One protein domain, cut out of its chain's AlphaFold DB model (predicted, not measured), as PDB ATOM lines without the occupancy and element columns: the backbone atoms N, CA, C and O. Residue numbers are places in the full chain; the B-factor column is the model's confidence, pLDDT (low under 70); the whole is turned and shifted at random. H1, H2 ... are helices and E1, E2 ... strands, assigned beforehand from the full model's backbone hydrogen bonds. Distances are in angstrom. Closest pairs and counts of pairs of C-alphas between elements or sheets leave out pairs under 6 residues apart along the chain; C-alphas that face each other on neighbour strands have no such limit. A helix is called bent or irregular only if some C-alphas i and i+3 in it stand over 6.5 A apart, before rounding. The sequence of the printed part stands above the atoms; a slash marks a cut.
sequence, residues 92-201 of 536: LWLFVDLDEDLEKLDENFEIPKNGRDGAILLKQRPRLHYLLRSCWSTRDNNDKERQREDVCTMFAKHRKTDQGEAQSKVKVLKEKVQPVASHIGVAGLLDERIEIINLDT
ATOM      1  N   LEU A  92      45.073 -35.112  29.568       85.62
ATOM      2  CA  LEU A  92      44.006 -34.643  30.441       85.62
ATOM      3  C   LEU A  92      42.652 -35.182  29.987       85.62
ATOM      4  O   LEU A  92      42.294 -35.080  28.815       85.62
ATOM      5  N   TRP A  93      41.876 -35.728  30.920       88.69
ATOM      6  CA  TRP A  93      40.508 -36.174  30.672       88.69
ATOM      7  C   TRP A  93      39.523 -35.262  31.399       88.69
ATOM      8  O   TRP A  93      39.578 -35.116  32.617       88.69
ATOM      9  N   LEU A  94      38.624 -34.646  30.637       88.88
ATOM     10  CA  LEU A  94      37.579 -33.757  31.134       88.88
ATOM     11  C   LEU A  94      36.249 -34.502  31.096       88.88
ATOM     12  O   LEU A  94      35.871 -35.000  30.041       88.88
ATOM     13  N   PHE A  95      35.522 -34.561  32.205       88.25
ATOM     14  CA  PHE A  95      34.217 -35.220  32.264       88.25
ATOM     15  C   PHE A  95      33.110 -34.178  32.433       88.25
ATOM     16  O   PHE A  95      33.215 -33.304  33.290       88.25
ATOM     17  N   VAL A  96      32.058 -34.280  31.619       89.19
ATOM     18  CA  VAL A  96      30.855 -33.433  31.684       89.19
ATOM     19  C   VAL A  96      29.629 -34.336  31.742       89.19
ATOM     20  O   VAL A  96      29.458 -35.167  30.849       89.19
ATOM     21  N   ASP A  97      28.774 -34.194  32.758       88.94
ATOM     22  CA  ASP A  97      27.505 -34.927  32.828       88.94
ATOM     23  C   ASP A  97      26.453 -34.204  31.968       88.94
ATOM     24  O   ASP A  97      26.047 -33.077  32.251       88.94
ATOM     25  N   LEU A  98      26.030 -34.831  30.866       88.62
ATOM     26  CA  LEU A  98      25.106 -34.220  29.904       88.62
ATOM     27  C   LEU A  98      23.725 -33.923  30.497       88.62
ATOM     28  O   LEU A  98      23.007 -33.081  29.958       88.62
ATOM     29  N   ASP A  99      23.340 -34.637  31.554       85.50
ATOM     30  CA  ASP A  99      22.033 -34.493  32.187       85.50
ATOM     31  C   ASP A  99      22.055 -33.445  33.314       85.50
ATOM     32  O   ASP A  99      21.048 -32.781  33.547       85.50
ATOM     33  N   GLU A 100      23.193 -33.268  33.993       84.62
ATOM     34  CA  GLU A 100      23.304 -32.389  35.171       84.62
ATOM     35  C   GLU A 100      24.030 -31.060  34.895       84.62
ATOM     36  O   GLU A 100      23.693 -30.043  35.517       84.62
ATOM     37  N   ASP A 101      24.994 -31.044  33.966       85.81
ATOM     38  CA  ASP A 101      25.909 -29.914  33.768       85.81
ATOM     39  C   ASP A 101      25.613 -29.075  32.522       85.81
ATOM     40  O   ASP A 101      25.853 -27.869  32.551       85.81
ATOM     41  N   LEU A 102      25.102 -29.673  31.438       88.00
ATOM     42  CA  LEU A 102      25.036 -29.050  30.101       88.00
ATOM     43  C   LEU A 102      24.355 -27.668  30.088       88.00
ATOM     44  O   LEU A 102      24.826 -26.727  29.438       88.00
ATOM     45  N   GLU A 103      23.246 -27.542  30.814       87.50
ATOM     46  CA  GLU A 103      22.483 -26.294  30.912       87.50
ATOM     47  C   GLU A 103      23.197 -25.243  31.773       87.50
ATOM     48  O   GLU A 103      23.090 -24.052  31.498       87.50
ATOM     49  N   LYS A 104      24.008 -25.686  32.739       86.75
ATOM     50  CA  LYS A 104      24.692 -24.847  33.735       86.75
ATOM     51  C   LYS A 104      26.123 -24.480  33.347       86.75
ATOM     52  O   LYS A 104      26.827 -23.836  34.117       86.75
ATOM     53  N   LEU A 105      26.592 -24.899  32.170       84.81
ATOM     54  CA  LEU A 105      27.974 -24.682  31.725       84.81
ATOM     55  C   LEU A 105      28.375 -23.204  31.632       84.81
ATOM     56  O   LEU A 105      29.545 -22.875  31.850       84.81
ATOM     57  N   ASP A 106      27.407 -22.341  31.328       82.25
ATOM     58  CA  ASP A 106      27.592 -20.891  31.212       82.25
ATOM     59  C   ASP A 106      27.391 -20.166  32.553       82.25
ATOM     60  O   ASP A 106      27.627 -18.962  32.661       82.25
ATOM     61  N   GLU A 107      26.967 -20.895  33.588       80.06
ATOM     62  CA  GLU A 107      26.788 -20.379  34.938       80.06
ATOM     63  C   GLU A 107      28.088 -20.496  35.735       80.06
ATOM     64  O   GLU A 107      28.963 -21.313  35.447       80.06
ATOM     65  N   ASN A 108      28.206 -19.700  36.791       72.31
ATOM     66  CA  ASN A 108      29.277 -19.862  37.766       72.31
ATOM     67  C   ASN A 108      28.899 -20.955  38.773       72.31
ATOM     68  O   ASN A 108      27.725 -21.298  38.937       72.31
ATOM     69  N   PHE A 109      29.878 -21.516  39.475       69.25
ATOM     70  CA  PHE A 109      29.577 -22.500  40.510       69.25
ATOM     71  C   PHE A 109      28.912 -21.855  41.734       69.25
ATOM     72  O   PHE A 109      29.234 -20.737  42.139       69.25
ATOM     73  N   GLU A 110      27.984 -22.571  42.364       63.72
ATOM     74  CA  GLU A 110      27.427 -22.154  43.649       63.72
ATOM     75  C   GLU A 110      28.427 -22.492  44.765       63.72
ATOM     76  O   GLU A 110      28.935 -23.608  44.826       63.72
ATOM     77  N   ILE A 111      28.720 -21.537  45.659       57.41
ATOM     78  CA  ILE A 111      29.531 -21.826  46.853       57.41
ATOM     79  C   ILE A 111      28.621 -22.565  47.841       57.41
ATOM     80  O   ILE A 111      27.586 -22.001  48.221       57.41
ATOM     81  N   PRO A 112      28.994 -23.769  48.309       54.22
ATOM     82  CA  PRO A 112      28.306 -24.414  49.419       54.22
ATOM     83  C   PRO A 112      28.274 -23.471  50.626       54.22
ATOM     84  O   PRO A 112      29.283 -22.846  50.949       54.22
ATOM     85  N   LYS A 113      27.141 -23.391  51.338       50.09
ATOM     86  CA  LYS A 113      26.944 -22.483  52.496       50.09
ATOM     87  C   LYS A 113      28.024 -22.599  53.584       50.09
ATOM     88  O   LYS A 113      28.160 -21.697  54.404       50.09
ATOM     89  N   ASN A 114      28.789 -23.686  53.571       50.34
ATOM     90  CA  ASN A 114      29.810 -24.008  54.556       50.34
ATOM     91  C   ASN A 114      31.202 -23.453  54.188       50.34
ATOM     92  O   ASN A 114      32.121 -23.620  54.980       50.34
ATOM     93  N   GLY A 115      31.368 -22.808  53.022       47.31
ATOM     94  CA  GLY A 115      32.520 -21.957  52.683       47.31
ATOM     95  C   GLY A 115      33.900 -22.626  52.608       47.31
ATOM     96  O   GLY A 115      34.884 -21.911  52.484       47.31
ATOM     97  N   ARG A 116      33.999 -23.959  52.704       50.59
ATOM     98  CA  ARG A 116      35.288 -24.677  52.802       50.59
ATOM     99  C   ARG A 116      35.731 -25.415  51.543       50.59
ATOM    100  O   ARG A 116      36.872 -25.856  51.487       50.59
ATOM    101  N   ASP A 117      34.869 -25.539  50.540       48.47
ATOM    102  CA  ASP A 117      35.238 -26.239  49.310       48.47
ATOM    103  C   ASP A 117      35.901 -25.274  48.327       48.47
ATOM    104  O   ASP A 117      35.450 -24.137  48.159       48.47
ATOM    105  N   GLY A 118      36.911 -25.749  47.592       49.09
ATOM    106  CA  GLY A 118      37.582 -25.030  46.495       49.09
ATOM    107  C   GLY A 118      36.670 -24.607  45.340       49.09
ATOM    108  O   GLY A 118      37.134 -24.049  44.350       49.09
ATOM    109  N   ALA A 119      35.355 -24.753  45.510       47.47
ATOM    110  CA  ALA A 119      34.302 -24.078  44.771       47.47
ATOM    111  C   ALA A 119      34.368 -22.537  44.822       47.47
ATOM    112  O   ALA A 119      33.725 -21.876  44.010       47.47
ATOM    113  N   ILE A 120      35.144 -21.930  45.727       52.03
ATOM    114  CA  ILE A 120      35.303 -20.465  45.762       52.03
ATOM    115  C   ILE A 120      36.027 -19.939  44.509       52.03
ATOM    116  O   ILE A 120      35.641 -18.910  43.955       52.03
ATOM    117  N   LEU A 121      37.021 -20.676  44.004       52.62
ATOM    118  CA  LEU A 121      37.718 -20.379  42.740       52.62
ATOM    119  C   LEU A 121      36.795 -20.488  41.531       52.62
ATOM    120  O   LEU A 121      36.898 -19.725  40.569       52.62
ATOM    121  N   LEU A 122      35.885 -21.449  41.619       52.50
ATOM    122  CA  LEU A 122      34.934 -21.793  40.588       52.50
ATOM    123  C   LEU A 122      33.831 -20.737  40.405       52.50
ATOM    124  O   LEU A 122      33.104 -20.773  39.414       52.50
ATOM    125  N   LYS A 123      33.695 -19.775  41.330       56.44
ATOM    126  CA  LYS A 123      32.730 -18.679  41.177       56.44
ATOM    127  C   LYS A 123      33.134 -17.642  40.145       56.44
ATOM    128  O   LYS A 123      32.258 -17.068  39.520       56.44
ATOM    129  N   GLN A 124      34.432 -17.421  39.950       59.84
ATOM    130  CA  GLN A 124      34.910 -16.265  39.187       59.84
ATOM    131  C   GLN A 124      34.803 -16.438  37.666       59.84
ATOM    132  O   GLN A 124      35.116 -15.520  36.906       59.84
ATOM    133  N   ARG A 125      34.447 -17.637  37.199       68.44
ATOM    134  CA  ARG A 125      34.326 -17.971  35.783       68.44
ATOM    135  C   ARG A 125      33.182 -18.969  35.576       68.44
ATOM    136  O   ARG A 125      32.950 -19.794  36.460       68.44
ATOM    137  N   PRO A 126      32.569 -18.984  34.380       76.00
ATOM    138  CA  PRO A 126      31.626 -20.028  34.010       76.00
ATOM    139  C   PRO A 126      32.238 -21.426  34.126       76.00
ATOM    140  O   PRO A 126      33.444 -21.594  33.891       76.00
ATOM    141  N   ARG A 127      31.419 -22.443  34.422       80.44
ATOM    142  CA  ARG A 127      31.908 -23.817  34.649       80.44
ATOM    143  C   ARG A 127      32.756 -24.335  33.499       80.44
ATOM    144  O   ARG A 127      33.850 -24.860  33.708       80.44
ATOM    145  N   LEU A 128      32.275 -24.119  32.276       83.38
ATOM    146  CA  LEU A 128      32.966 -24.532  31.062       83.38
ATOM    147  C   LEU A 128      34.327 -23.850  30.916       83.38
ATOM    148  O   LEU A 128      35.307 -24.479  30.523       83.38
ATOM    149  N   HIS A 129      34.411 -22.572  31.280       81.12
ATOM    150  CA  HIS A 129      35.665 -21.844  31.220       81.12
ATOM    151  C   HIS A 129      36.698 -22.443  32.185       81.12
ATOM    152  O   HIS A 129      37.872 -22.557  31.828       81.12
ATOM    153  N   TYR A 130      36.300 -22.803  33.404       76.75
ATOM    154  CA  TYR A 130      37.212 -23.423  34.365       76.75
ATOM    155  C   TYR A 130      37.692 -24.796  33.886       76.75
ATOM    156  O   TYR A 130      38.894 -25.065  33.867       76.75
ATOM    157  N   LEU A 131      36.756 -25.628  33.422       81.00
ATOM    158  CA  LEU A 131      37.050 -26.963  32.911       81.00
ATOM    159  C   LEU A 131      38.093 -26.913  31.785       81.00
ATOM    160  O   LEU A 131      39.124 -27.575  31.861       81.00
ATOM    161  N   LEU A 132      37.864 -26.060  30.783       84.12
ATOM    162  CA  LEU A 132      38.748 -25.915  29.625       84.12
ATOM    163  C   LEU A 132      40.102 -25.288  29.967       84.12
ATOM    164  O   LEU A 132      41.101 -25.582  29.320       84.12
ATOM    165  N   ARG A 133      40.174 -24.438  30.995       80.00
ATOM    166  CA  ARG A 133      41.444 -23.833  31.421       80.00
ATOM    167  C   ARG A 133      42.435 -24.871  31.940       80.00
ATOM    168  O   ARG A 133      43.635 -24.684  31.778       80.00
ATOM    169  N   SER A 134      41.945 -25.970  32.509       78.81
ATOM    170  CA  SER A 134      42.804 -27.052  33.006       78.81
ATOM    171  C   SER A 134      43.674 -27.662  31.898       78.81
ATOM    172  O   SER A 134      44.753 -28.177  32.188       78.81
ATOM    173  N   CYS A 135      43.267 -27.534  30.628       81.25
ATOM    174  CA  CYS A 135      44.062 -27.946  29.471       81.25
ATOM    175  C   CYS A 135      45.419 -27.241  29.386       81.25
ATOM    176  O   CYS A 135      46.345 -27.810  28.826       81.25
ATOM    177  N   TRP A 136      45.587 -26.044  29.954       78.88
ATOM    178  CA  TRP A 136      46.886 -25.366  29.941       78.88
ATOM    179  C   TRP A 136      48.000 -26.184  30.595       78.88
ATOM    180  O   TRP A 136      49.126 -26.149  30.109       78.88
ATOM    181  N   SER A 137      47.680 -27.008  31.595       75.31
ATOM    182  CA  SER A 137      48.658 -27.892  32.243       75.31
ATOM    183  C   SER A 137      49.402 -28.822  31.272       75.31
ATOM    184  O   SER A 137      50.532 -29.207  31.555       75.31
ATOM    185  N   THR A 138      48.814 -29.163  30.119       77.06
ATOM    186  CA  THR A 138      49.412 -30.080  29.131       77.06
ATOM    187  C   THR A 138      50.155 -29.368  27.999       77.06
ATOM    188  O   THR A 138      50.736 -30.042  27.139       77.06
ATOM    189  N   ARG A 139      50.152 -28.029  27.996       75.56
ATOM    190  CA  ARG A 139      50.862 -27.199  27.021       75.56
ATOM    191  C   ARG A 139      52.372 -27.374  27.174       75.56
ATOM    192  O   ARG A 139      52.874 -27.476  28.289       75.56
ATOM    193  N   ASP A 140      53.090 -27.364  26.056       72.75
ATOM    194  CA  ASP A 140      54.544 -27.209  26.052       72.75
ATOM    195  C   ASP A 140      54.881 -25.734  25.797       72.75
ATOM    196  O   ASP A 140      54.517 -25.173  24.761       72.75
ATOM    197  N   ASN A 141      55.520 -25.085  26.771       62.84
ATOM    198  CA  ASN A 141      55.953 -23.690  26.651       62.84
ATOM    199  C   ASN A 141      57.392 -23.569  26.120       62.84
ATOM    200  O   ASN A 141      57.813 -22.472  25.748       62.84
ATOM    201  N   ASN A 142      58.138 -24.676  26.077       57.06
ATOM    202  CA  ASN A 142      59.565 -24.704  25.768       57.06
ATOM    203  C   ASN A 142      59.860 -25.120  24.321       57.06
ATOM    204  O   ASN A 142      60.913 -24.752  23.801       57.06
ATOM    205  N   ASP A 143      58.951 -25.839  23.661       58.00
ATOM    206  CA  ASP A 143      59.111 -26.255  22.266       58.00
ATOM    207  C   ASP A 143      58.201 -25.444  21.326       58.00
ATOM    208  O   ASP A 143      57.015 -25.725  21.146       58.00
ATOM    209  N   LYS A 144      58.758 -24.386  20.720       51.12
ATOM    210  CA  LYS A 144      58.043 -23.560  19.728       51.12
ATOM    211  C   LYS A 144      57.823 -24.286  18.395       51.12
ATOM    212  O   LYS A 144      57.041 -23.792  17.584       51.12
ATOM    213  N   GLU A 145      58.509 -25.405  18.152       39.66
ATOM    214  CA  GLU A 145      58.489 -26.121  16.873       39.66
ATOM    215  C   GLU A 145      57.447 -27.247  16.838       39.66
ATOM    216  O   GLU A 145      57.001 -27.632  15.756       39.66
ATOM    217  N   ARG A 146      56.993 -27.737  18.002       55.81
ATOM    218  CA  ARG A 146      55.931 -28.750  18.114       55.81
ATOM    219  C   ARG A 146      54.809 -28.285  19.035       55.81
ATOM    220  O   ARG A 146      54.838 -28.501  20.243       55.81
ATOM    221  N   GLN A 147      53.768 -27.695  18.448       62.62
ATOM    222  CA  GLN A 147      52.511 -27.516  19.174       62.62
ATOM    223  C   GLN A 147      51.907 -28.895  19.445       62.62
ATOM    224  O   GLN A 147      51.705 -29.685  18.525       62.62
ATOM    225  N   ARG A 148      51.670 -29.207  20.722       72.94
ATOM    226  CA  ARG A 148      50.926 -30.409  21.096       72.94
ATOM    227  C   ARG A 148      49.469 -30.228  20.692       72.94
ATOM    228  O   ARG A 148      48.876 -29.202  21.017       72.94
ATOM    229  N   GLU A 149      48.905 -31.239  20.051       77.50
ATOM    230  CA  GLU A 149      47.503 -31.279  19.638       77.50
ATOM    231  C   GLU A 149      46.828 -32.532  20.213       77.50
ATOM    232  O   GLU A 149      47.503 -33.527  20.484       77.50
ATOM    233  N   ASP A 150      45.516 -32.469  20.452       79.31
ATOM    234  CA  ASP A 150      44.677 -33.608  20.879       79.31
ATOM    235  C   ASP A 150      45.073 -34.294  22.208       79.31
ATOM    236  O   ASP A 150      44.786 -35.466  22.462       79.31
ATOM    237  N   VAL A 151      45.710 -33.554  23.115       83.25
ATOM    238  CA  VAL A 151      46.210 -34.073  24.408       83.25
ATOM    239  C   VAL A 151      45.190 -33.986  25.542       83.25
ATOM    240  O   VAL A 151      45.431 -34.474  26.652       83.25
ATOM    241  N   CYS A 152      44.043 -33.368  25.274       88.00
ATOM    242  CA  CYS A 152      42.918 -33.257  26.188       88.00
ATOM    243  C   CYS A 152      41.682 -33.916  25.571       88.00
ATOM    244  O   CYS A 152      41.172 -33.462  24.553       88.00
ATOM    245  N   THR A 153      41.151 -34.961  26.203       90.19
ATOM    246  CA  THR A 153      39.902 -35.604  25.773       90.19
ATOM    247  C   THR A 153      38.744 -35.136  26.641       90.19
ATOM    248  O   THR A 153      38.803 -35.251  27.865       90.19
ATOM    249  N   MET A 154      37.660 -34.680  26.013       91.69
ATOM    250  CA  MET A 154      36.399 -34.432  26.706       91.69
ATOM    251  C   MET A 154      35.457 -35.630  26.571       91.69
ATOM    252  O   MET A 154      35.131 -36.061  25.466       91.69
ATOM    253  N   PHE A 155      34.990 -36.133  27.707       91.00
ATOM    254  CA  PHE A 155      33.995 -37.182  27.827       91.00
ATOM    255  C   PHE A 155      32.648 -36.591  28.233       91.00
ATOM    256  O   PHE A 155      32.501 -35.985  29.295       91.00
ATOM    257  N   ALA A 156      31.652 -36.817  27.388       90.69
ATOM    258  CA  ALA A 156      30.263 -36.509  27.654       90.69
ATOM    259  C   ALA A 156      29.596 -37.727  28.303       90.69
ATOM    260  O   ALA A 156      29.258 -38.712  27.637       90.69
ATOM    261  N   LYS A 157      29.447 -37.666  29.623       89.69
ATOM    262  CA  LYS A 157      28.803 -38.702  30.423       89.69
ATOM    263  C   LYS A 157      27.289 -38.639  30.227       89.69
ATOM    264  O   LYS A 157      26.699 -37.566  30.288       89.69
ATOM    265  N   HIS A 158      26.661 -39.794  30.046       85.75
ATOM    266  CA  HIS A 158      25.204 -39.933  30.040       85.75
ATOM    267  C   HIS A 158      24.776 -41.157  30.854       85.75
ATOM    268  O   HIS A 158      25.480 -42.168  30.874       85.75
ATOM    269  N   ARG A 159      23.616 -41.080  31.517       74.06
ATOM    270  CA  ARG A 159      23.083 -42.198  32.326       74.06
ATOM    271  C   ARG A 159      22.067 -43.058  31.574       74.06
ATOM    272  O   ARG A 159      21.843 -44.210  31.931       74.06
ATOM    273  N   LYS A 160      21.450 -42.523  30.516       67.62
ATOM    274  CA  LYS A 160      20.367 -43.193  29.774       67.62
ATOM    275  C   LYS A 160      20.876 -44.105  28.656       67.62
ATOM    276  O   LYS A 160      21.928 -43.859  28.080       67.62
ATOM    277  N   THR A 161      20.093 -45.119  28.296       58.31
ATOM    278  CA  THR A 161      20.356 -46.049  27.182       58.31
ATOM    279  C   THR A 161      20.046 -45.481  25.791       58.31
ATOM    280  O   THR A 161      20.459 -46.082  24.800       58.31
ATOM    281  N   ASP A 162      19.356 -44.338  25.689       69.62
ATOM    282  CA  ASP A 162      19.036 -43.713  24.399       69.62
ATOM    283  C   ASP A 162      20.246 -42.958  23.819       69.62
ATOM    284  O   ASP A 162      20.613 -41.866  24.261       69.62
ATOM    285  N   GLN A 163      20.872 -43.558  22.805       70.38
ATOM    286  CA  GLN A 163      22.019 -42.980  22.106       70.38
ATOM    287  C   GLN A 163      21.652 -41.756  21.251       70.38
ATOM    288  O   GLN A 163      22.521 -40.915  21.014       70.38
ATOM    289  N   GLY A 164      20.400 -41.625  20.798       78.19
ATOM    290  CA  GLY A 164      19.958 -40.505  19.964       78.19
ATOM    291  C   GLY A 164      19.886 -39.191  20.745       78.19
ATOM    292  O   GLY A 164      20.393 -38.165  20.287       78.19
ATOM    293  N   GLU A 165      19.330 -39.233  21.961       81.62
ATOM    294  CA  GLU A 165      19.302 -38.087  22.887       81.62
ATOM    295  C   GLU A 165      20.726 -37.668  23.302       81.62
ATOM    296  O   GLU A 165      21.047 -36.481  23.353       81.62
ATOM    297  N   ALA A 166      21.619 -38.634  23.544       83.19
ATOM    298  CA  ALA A 166      23.008 -38.345  23.899       83.19
ATOM    299  C   ALA A 166      23.768 -37.649  22.754       83.19
ATOM    300  O   ALA A 166      24.490 -36.679  22.986       83.19
ATOM    301  N   GLN A 167      23.583 -38.099  21.507       86.81
ATOM    302  CA  GLN A 167      24.221 -37.483  20.338       86.81
ATOM    303  C   GLN A 167      23.761 -36.039  20.107       86.81
ATOM    304  O   GLN A 167      24.589 -35.173  19.811       86.81
ATOM    305  N   SER A 168      22.464 -35.754  20.268       87.94
ATOM    306  CA  SER A 168      21.947 -34.390  20.116       87.94
ATOM    307  C   SER A 168      22.493 -33.455  21.203       87.94
ATOM    308  O   SER A 168      22.973 -32.366  20.883       87.94
ATOM    309  N   LYS A 169      22.538 -33.908  22.463       90.25
ATOM    310  CA  LYS A 169      23.146 -33.171  23.585       90.25
ATOM    311  C   LYS A 169      24.645 -32.917  23.386       90.25
ATOM    312  O   LYS A 169      25.115 -31.820  23.675       90.25
ATOM    313  N   VAL A 170      25.399 -33.871  22.828       91.44
ATOM    314  CA  VAL A 170      26.822 -33.655  22.496       91.44
ATOM    315  C   VAL A 170      27.018 -32.614  21.403       91.44
ATOM    316  O   VAL A 170      27.978 -31.846  21.468       91.44
ATOM    317  N   LYS A 171      26.118 -32.531  20.420       90.69
ATOM    318  CA  LYS A 171      26.190 -31.468  19.411       90.69
ATOM    319  C   LYS A 171      26.059 -30.085  20.057       90.69
ATOM    320  O   LYS A 171      26.893 -29.222  19.798       90.69
ATOM    321  N   VAL A 172      25.088 -29.920  20.959       92.19
ATOM    322  CA  VAL A 172      24.913 -28.684  21.745       92.19
ATOM    323  C   VAL A 172      26.155 -28.392  22.591       92.19
ATOM    324  O   VAL A 172      26.643 -27.265  22.609       92.19
ATOM    325  N   LEU A 173      26.715 -29.409  23.254       92.88
ATOM    326  CA  LEU A 173      27.948 -29.266  24.027       92.88
ATOM    327  C   LEU A 173      29.108 -28.766  23.153       92.88
ATOM    328  O   LEU A 173      29.798 -27.825  23.535       92.88
ATOM    329  N   LYS A 174      29.300 -29.346  21.964       92.00
ATOM    330  CA  LYS A 174      30.362 -28.943  21.029       92.00
ATOM    331  C   LYS A 174      30.207 -27.489  20.573       92.00
ATOM    332  O   LYS A 174      31.198 -26.762  20.520       92.00
ATOM    333  N   GLU A 175      28.977 -27.055  20.298       91.44
ATOM    334  CA  GLU A 175      28.661 -25.666  19.936       91.44
ATOM    335  C   GLU A 175      28.993 -24.672  21.065       91.44
ATOM    336  O   GLU A 175      29.423 -23.556  20.776       91.44
ATOM    337  N   LYS A 176      28.885 -25.079  22.340       91.00
ATOM    338  CA  LYS A 176      29.320 -24.274  23.499       91.00
ATOM    339  C   LYS A 176      30.833 -24.316  23.742       91.00
ATOM    340  O   LYS A 176      31.437 -23.296  24.064       91.00
ATOM    341  N   VAL A 177      31.454 -25.488  23.603       91.31
ATOM    342  CA  VAL A 177      32.882 -25.711  23.891       91.31
ATOM    343  C   VAL A 177      33.774 -24.921  22.937       91.31
ATOM    344  O   VAL A 177      34.682 -24.230  23.398       91.31
ATOM    345  N   GLN A 178      33.518 -24.979  21.627       89.56
ATOM    346  CA  GLN A 178      34.447 -24.443  20.625       89.56
ATOM    347  C   GLN A 178      34.707 -22.931  20.756       89.56
ATOM    348  O   GLN A 178      35.879 -22.533  20.717       89.56
ATOM    349  N   PRO A 179      33.688 -22.066  20.944       87.25
ATOM    350  CA  PRO A 179      33.920 -20.634  21.117       87.25
ATOM    351  C   PRO A 179      34.725 -20.326  22.381       87.25
ATOM    352  O   PRO A 179      35.653 -19.519  22.338       87.25
ATOM    353  N   VAL A 180      34.414 -20.999  23.495       84.81
ATOM    354  CA  VAL A 180      35.097 -20.787  24.778       84.81
ATOM    355  C   VAL A 180      36.535 -21.300  24.711       84.81
ATOM    356  O   VAL A 180      37.456 -20.580  25.086       84.81
ATOM    357  N   ALA A 181      36.763 -22.491  24.156       86.19
ATOM    358  CA  ALA A 181      38.098 -23.045  23.951       86.19
ATOM    359  C   ALA A 181      38.965 -22.150  23.054       86.19
ATOM    360  O   ALA A 181      40.139 -21.925  23.354       86.19
ATOM    361  N   SER A 182      38.380 -21.597  21.987       84.81
ATOM    362  CA  SER A 182      39.072 -20.666  21.086       84.81
ATOM    363  C   SER A 182      39.405 -19.353  21.790       84.81
ATOM    364  O   SER A 182      40.518 -18.852  21.665       84.81
ATOM    365  N   HIS A 183      38.472 -18.824  22.587       80.25
ATOM    366  CA  HIS A 183      38.683 -17.611  23.373       80.25
ATOM    367  C   HIS A 183      39.790 -17.772  24.428       80.25
ATOM    368  O   HIS A 183      40.577 -16.853  24.640       80.25
ATOM    369  N   ILE A 184      39.870 -18.940  25.073       76.62
ATOM    370  CA  ILE A 184      40.904 -19.260  26.072       76.62
ATOM    371  C   ILE A 184      42.246 -19.609  25.405       76.62
ATOM    372  O   ILE A 184      43.292 -19.511  26.044       76.62
ATOM    373  N   GLY A 185      42.237 -20.001  24.128       79.56
ATOM    374  CA  GLY A 185      43.430 -20.442  23.404       79.56
ATOM    375  C   GLY A 185      43.827 -21.890  23.709       79.56
ATOM    376  O   GLY A 185      45.012 -22.204  23.723       79.56
ATOM    377  N   VAL A 186      42.851 -22.763  23.983       84.81
ATOM    378  CA  VAL A 186      43.060 -24.209  24.225       84.81
ATOM    379  C   VAL A 186      42.432 -25.097  23.160       84.81
ATOM    380  O   VAL A 186      42.507 -26.312  23.271       84.81
ATOM    381  N   ALA A 187      41.816 -24.511  22.129       86.56
ATOM    382  CA  ALA A 187      41.116 -25.267  21.093       86.56
ATOM    383  C   ALA A 187      41.998 -26.340  20.430       86.56
ATOM    384  O   ALA A 187      41.523 -27.450  20.255       86.56
ATOM    385  N   GLY A 188      43.272 -26.044  20.140       85.38
ATOM    386  CA  GLY A 188      44.200 -27.024  19.556       85.38
ATOM    387  C   GLY A 188      44.627 -28.146  20.509       85.38
ATOM    388  O   GLY A 188      45.035 -29.204  20.059       85.38
ATOM    389  N   LEU A 189      44.508 -27.954  21.829       86.31
ATOM    390  CA  LEU A 189      44.835 -28.993  22.816       86.31
ATOM    391  C   LEU A 189      43.706 -30.019  22.977       86.31
ATOM    392  O   LEU A 189      43.942 -31.095  23.528       86.31
ATOM    393  N   LEU A 190      42.480 -29.661  22.589       87.44
ATOM    394  CA  LEU A 190      41.298 -30.504  22.721       87.44
ATOM    395  C   LEU A 190      41.180 -31.435  21.519       87.44
ATOM    396  O   LEU A 190      41.200 -30.967  20.389       87.44
ATOM    397  N   ASP A 191      40.932 -32.713  21.795       82.69
ATOM    398  CA  ASP A 191      40.489 -33.682  20.791       82.69
ATOM    399  C   ASP A 191      39.245 -33.133  20.067       82.69
ATOM    400  O   ASP A 191      38.255 -32.742  20.703       82.69
ATOM    401  N   GLU A 192      39.278 -33.111  18.731       77.94
ATOM    402  CA  GLU A 192      38.173 -32.626  17.896       77.94
ATOM    403  C   GLU A 192      36.831 -33.325  18.197       77.94
ATOM    404  O   GLU A 192      35.740 -32.797  17.890       77.94
ATOM    405  N   ARG A 193      36.891 -34.543  18.755       85.06
ATOM    406  CA  ARG A 193      35.733 -35.372  19.092       85.06
ATOM    407  C   ARG A 193      35.497 -35.414  20.599       85.06
ATOM    408  O   ARG A 193      36.272 -35.971  21.368       85.06
ATOM    409  N   ILE A 194      34.318 -34.942  21.002       88.44
ATOM    410  CA  ILE A 194      33.778 -35.201  22.339       88.44
ATOM    411  C   ILE A 194      33.266 -36.645  22.384       88.44
ATOM    412  O   ILE A 194      32.387 -37.030  21.608       88.44
ATOM    413  N   GLU A 195      33.805 -37.449  23.295       89.25
ATOM    414  CA  GLU A 195      33.454 -38.860  23.413       89.25
ATOM    415  C   GLU A 195      32.235 -39.076  24.308       89.25
ATOM    416  O   GLU A 195      32.264 -38.794  25.503       89.25
ATOM    417  N   ILE A 196      31.173 -39.650  23.746       87.62
ATOM    418  CA  ILE A 196      30.016 -40.103  24.525       87.62
ATOM    419  C   ILE A 196      30.404 -41.346  25.317       87.62
ATOM    420  O   ILE A 196      30.886 -42.325  24.726       87.62
ATOM    421  N   ILE A 197      30.145 -41.319  26.624       87.00
ATOM    422  CA  ILE A 197      30.383 -42.456  27.505       87.00
ATOM    423  C   ILE A 197      29.258 -42.682  28.517       87.00
ATOM    424  O   ILE A 197      28.807 -41.768  29.203       87.00
ATOM    425  N   ASN A 198      28.860 -43.943  28.668       84.31
ATOM    426  CA  ASN A 198      28.080 -44.398  29.810       84.31
ATOM    427  C   ASN A 198      29.036 -45.036  30.825       84.31
ATOM    428  O   ASN A 198      29.529 -46.142  30.597       84.31
ATOM    429  N   LEU A 199      29.338 -44.333  31.920       76.94
ATOM    430  CA  LEU A 199      30.316 -44.824  32.894       76.94
ATOM    431  C   LEU A 199      29.891 -46.159  33.511       76.94
ATOM    432  O   LEU A 199      30.754 -47.005  33.672       76.94
ATOM    433  N   ASP A 200      28.597 -46.394  33.734       77.56
ATOM    434  CA  ASP A 200      28.092 -47.608  34.394       77.56
ATOM    435  C   ASP A 200      28.305 -48.889  33.568       77.56
ATOM    436  O   ASP A 200      28.336 -49.994  34.106       77.56
ATOM    437  N   THR A 201      28.445 -48.763  32.246       77.50
ATOM    438  CA  THR A 201      28.510 -49.917  31.329       77.50
ATOM    439  C   THR A 201      29.750 -49.936  30.435       77.50
ATOM    440  O   THR A 201      30.067 -50.970  29.849       77.50
TER     441      THR A 201
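Overview. This is residues 92 to 201 of the 536 residues of an uncharacterized protein of Amphimedon queenslandica (UniProt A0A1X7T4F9). A small sheet of three parallel strands has two helices, H2 and H3, packed over one of its faces, with no named helix over the other. The short helix H1 lies off the sheet on a long excursion of the backbone; residues 113 to 118 and 141 to 146 stick out of the body. The printed part has 110 residues with three named helices and three named strands, in the order E1, H1, H2, E2, H3, E3, and the sheet's order is E1, E2, E3. The class is mixed, helices and strands; the whole is compact, with a radius of gyration of the C-alphas of 15.1 A and spans of 43 by 38 by 25 A.

Arrangement. Edge strand E1, residues 92 to 97, is the parallel neighbour of inner strand E2, residues 152 to 157, at 21 degrees, with N 94 and O 153 2.8 A apart, within hydrogen-bond range. E2 is parallel to edge strand E3, residues 195 to 197, at 38 degrees, with N 195 and O 154 2.9 A apart, also within hydrogen-bond range. Helix H1, residues 118 to 123, is not on the sheet. H2, residues 127 to 138, is on it at a height over the sheet of 9.1 A, over E1 and along the strands, at 1 degree to E1 on the local plane; their closest C-alphas, of Leu 92 and Cys 135, are 6.8 A apart. H1 and H2 are close but not clearly touching, the closest C-alphas, of Leu 122 and Tyr 130, being 6.8 A apart. H3, residues 163 to 184, is on the same face as H2 at a height over the sheet of 9.3 A, over E2 and only just over E3, where 3 of its C-alphas fall, and runs slantwise to the strands, at 34 degrees to E2 on the local plane. Residues 128 to 133 of H2 touch residues 177 to 184 of H3, at a steep tilt of 67 degrees, the same way; the closest C-alphas, of Leu 132 and Ala 181, are 6.4 A apart. H1 and H3 are apart. E1, H1 H2, E2 and E2, H3, E3 are strand-helix-strand units, parallel neighbour strands joined through helices, each with a right-handed crossover; H2 and H3 on one face of the sheet make two layers. O i to N i+4 pairs are within hydrogen-bond range in 1 of 2 in H1, 4 of 8 in H2 and 16 of 18 in H3.

Along the chain. E1 begins at C-alpha 92, (44.006, -34.643, 30.441), and is 16.7 A long from first to last C-alpha. H1 measures 9.6 A, H2 19.4 A and E2 15.7 A. H3, 30.6 A long, begins at C-alpha 163, (22.019, -42.980, 22.106), and has a kink of 28 degrees near residue 176; it is neither bent nor irregular, but only just: C-alphas 176 and 179 are 6.3 A apart. E3, 6.3 A long, ends at C-alpha 197, (30.383, -42.456, 27.505).

Size, cuts and confidence. The two C-alphas farthest apart, those of Lys 113 and Glu 145, are 47.7 A apart. The printed part has no cut. The links E1 to H1, 20 residues, and H2 to E2, 13 residues, are long. The mean pLDDT of the printed part is 77.2, and residues 109 to 125, 141 to 147 and 160 to 162 are under 70.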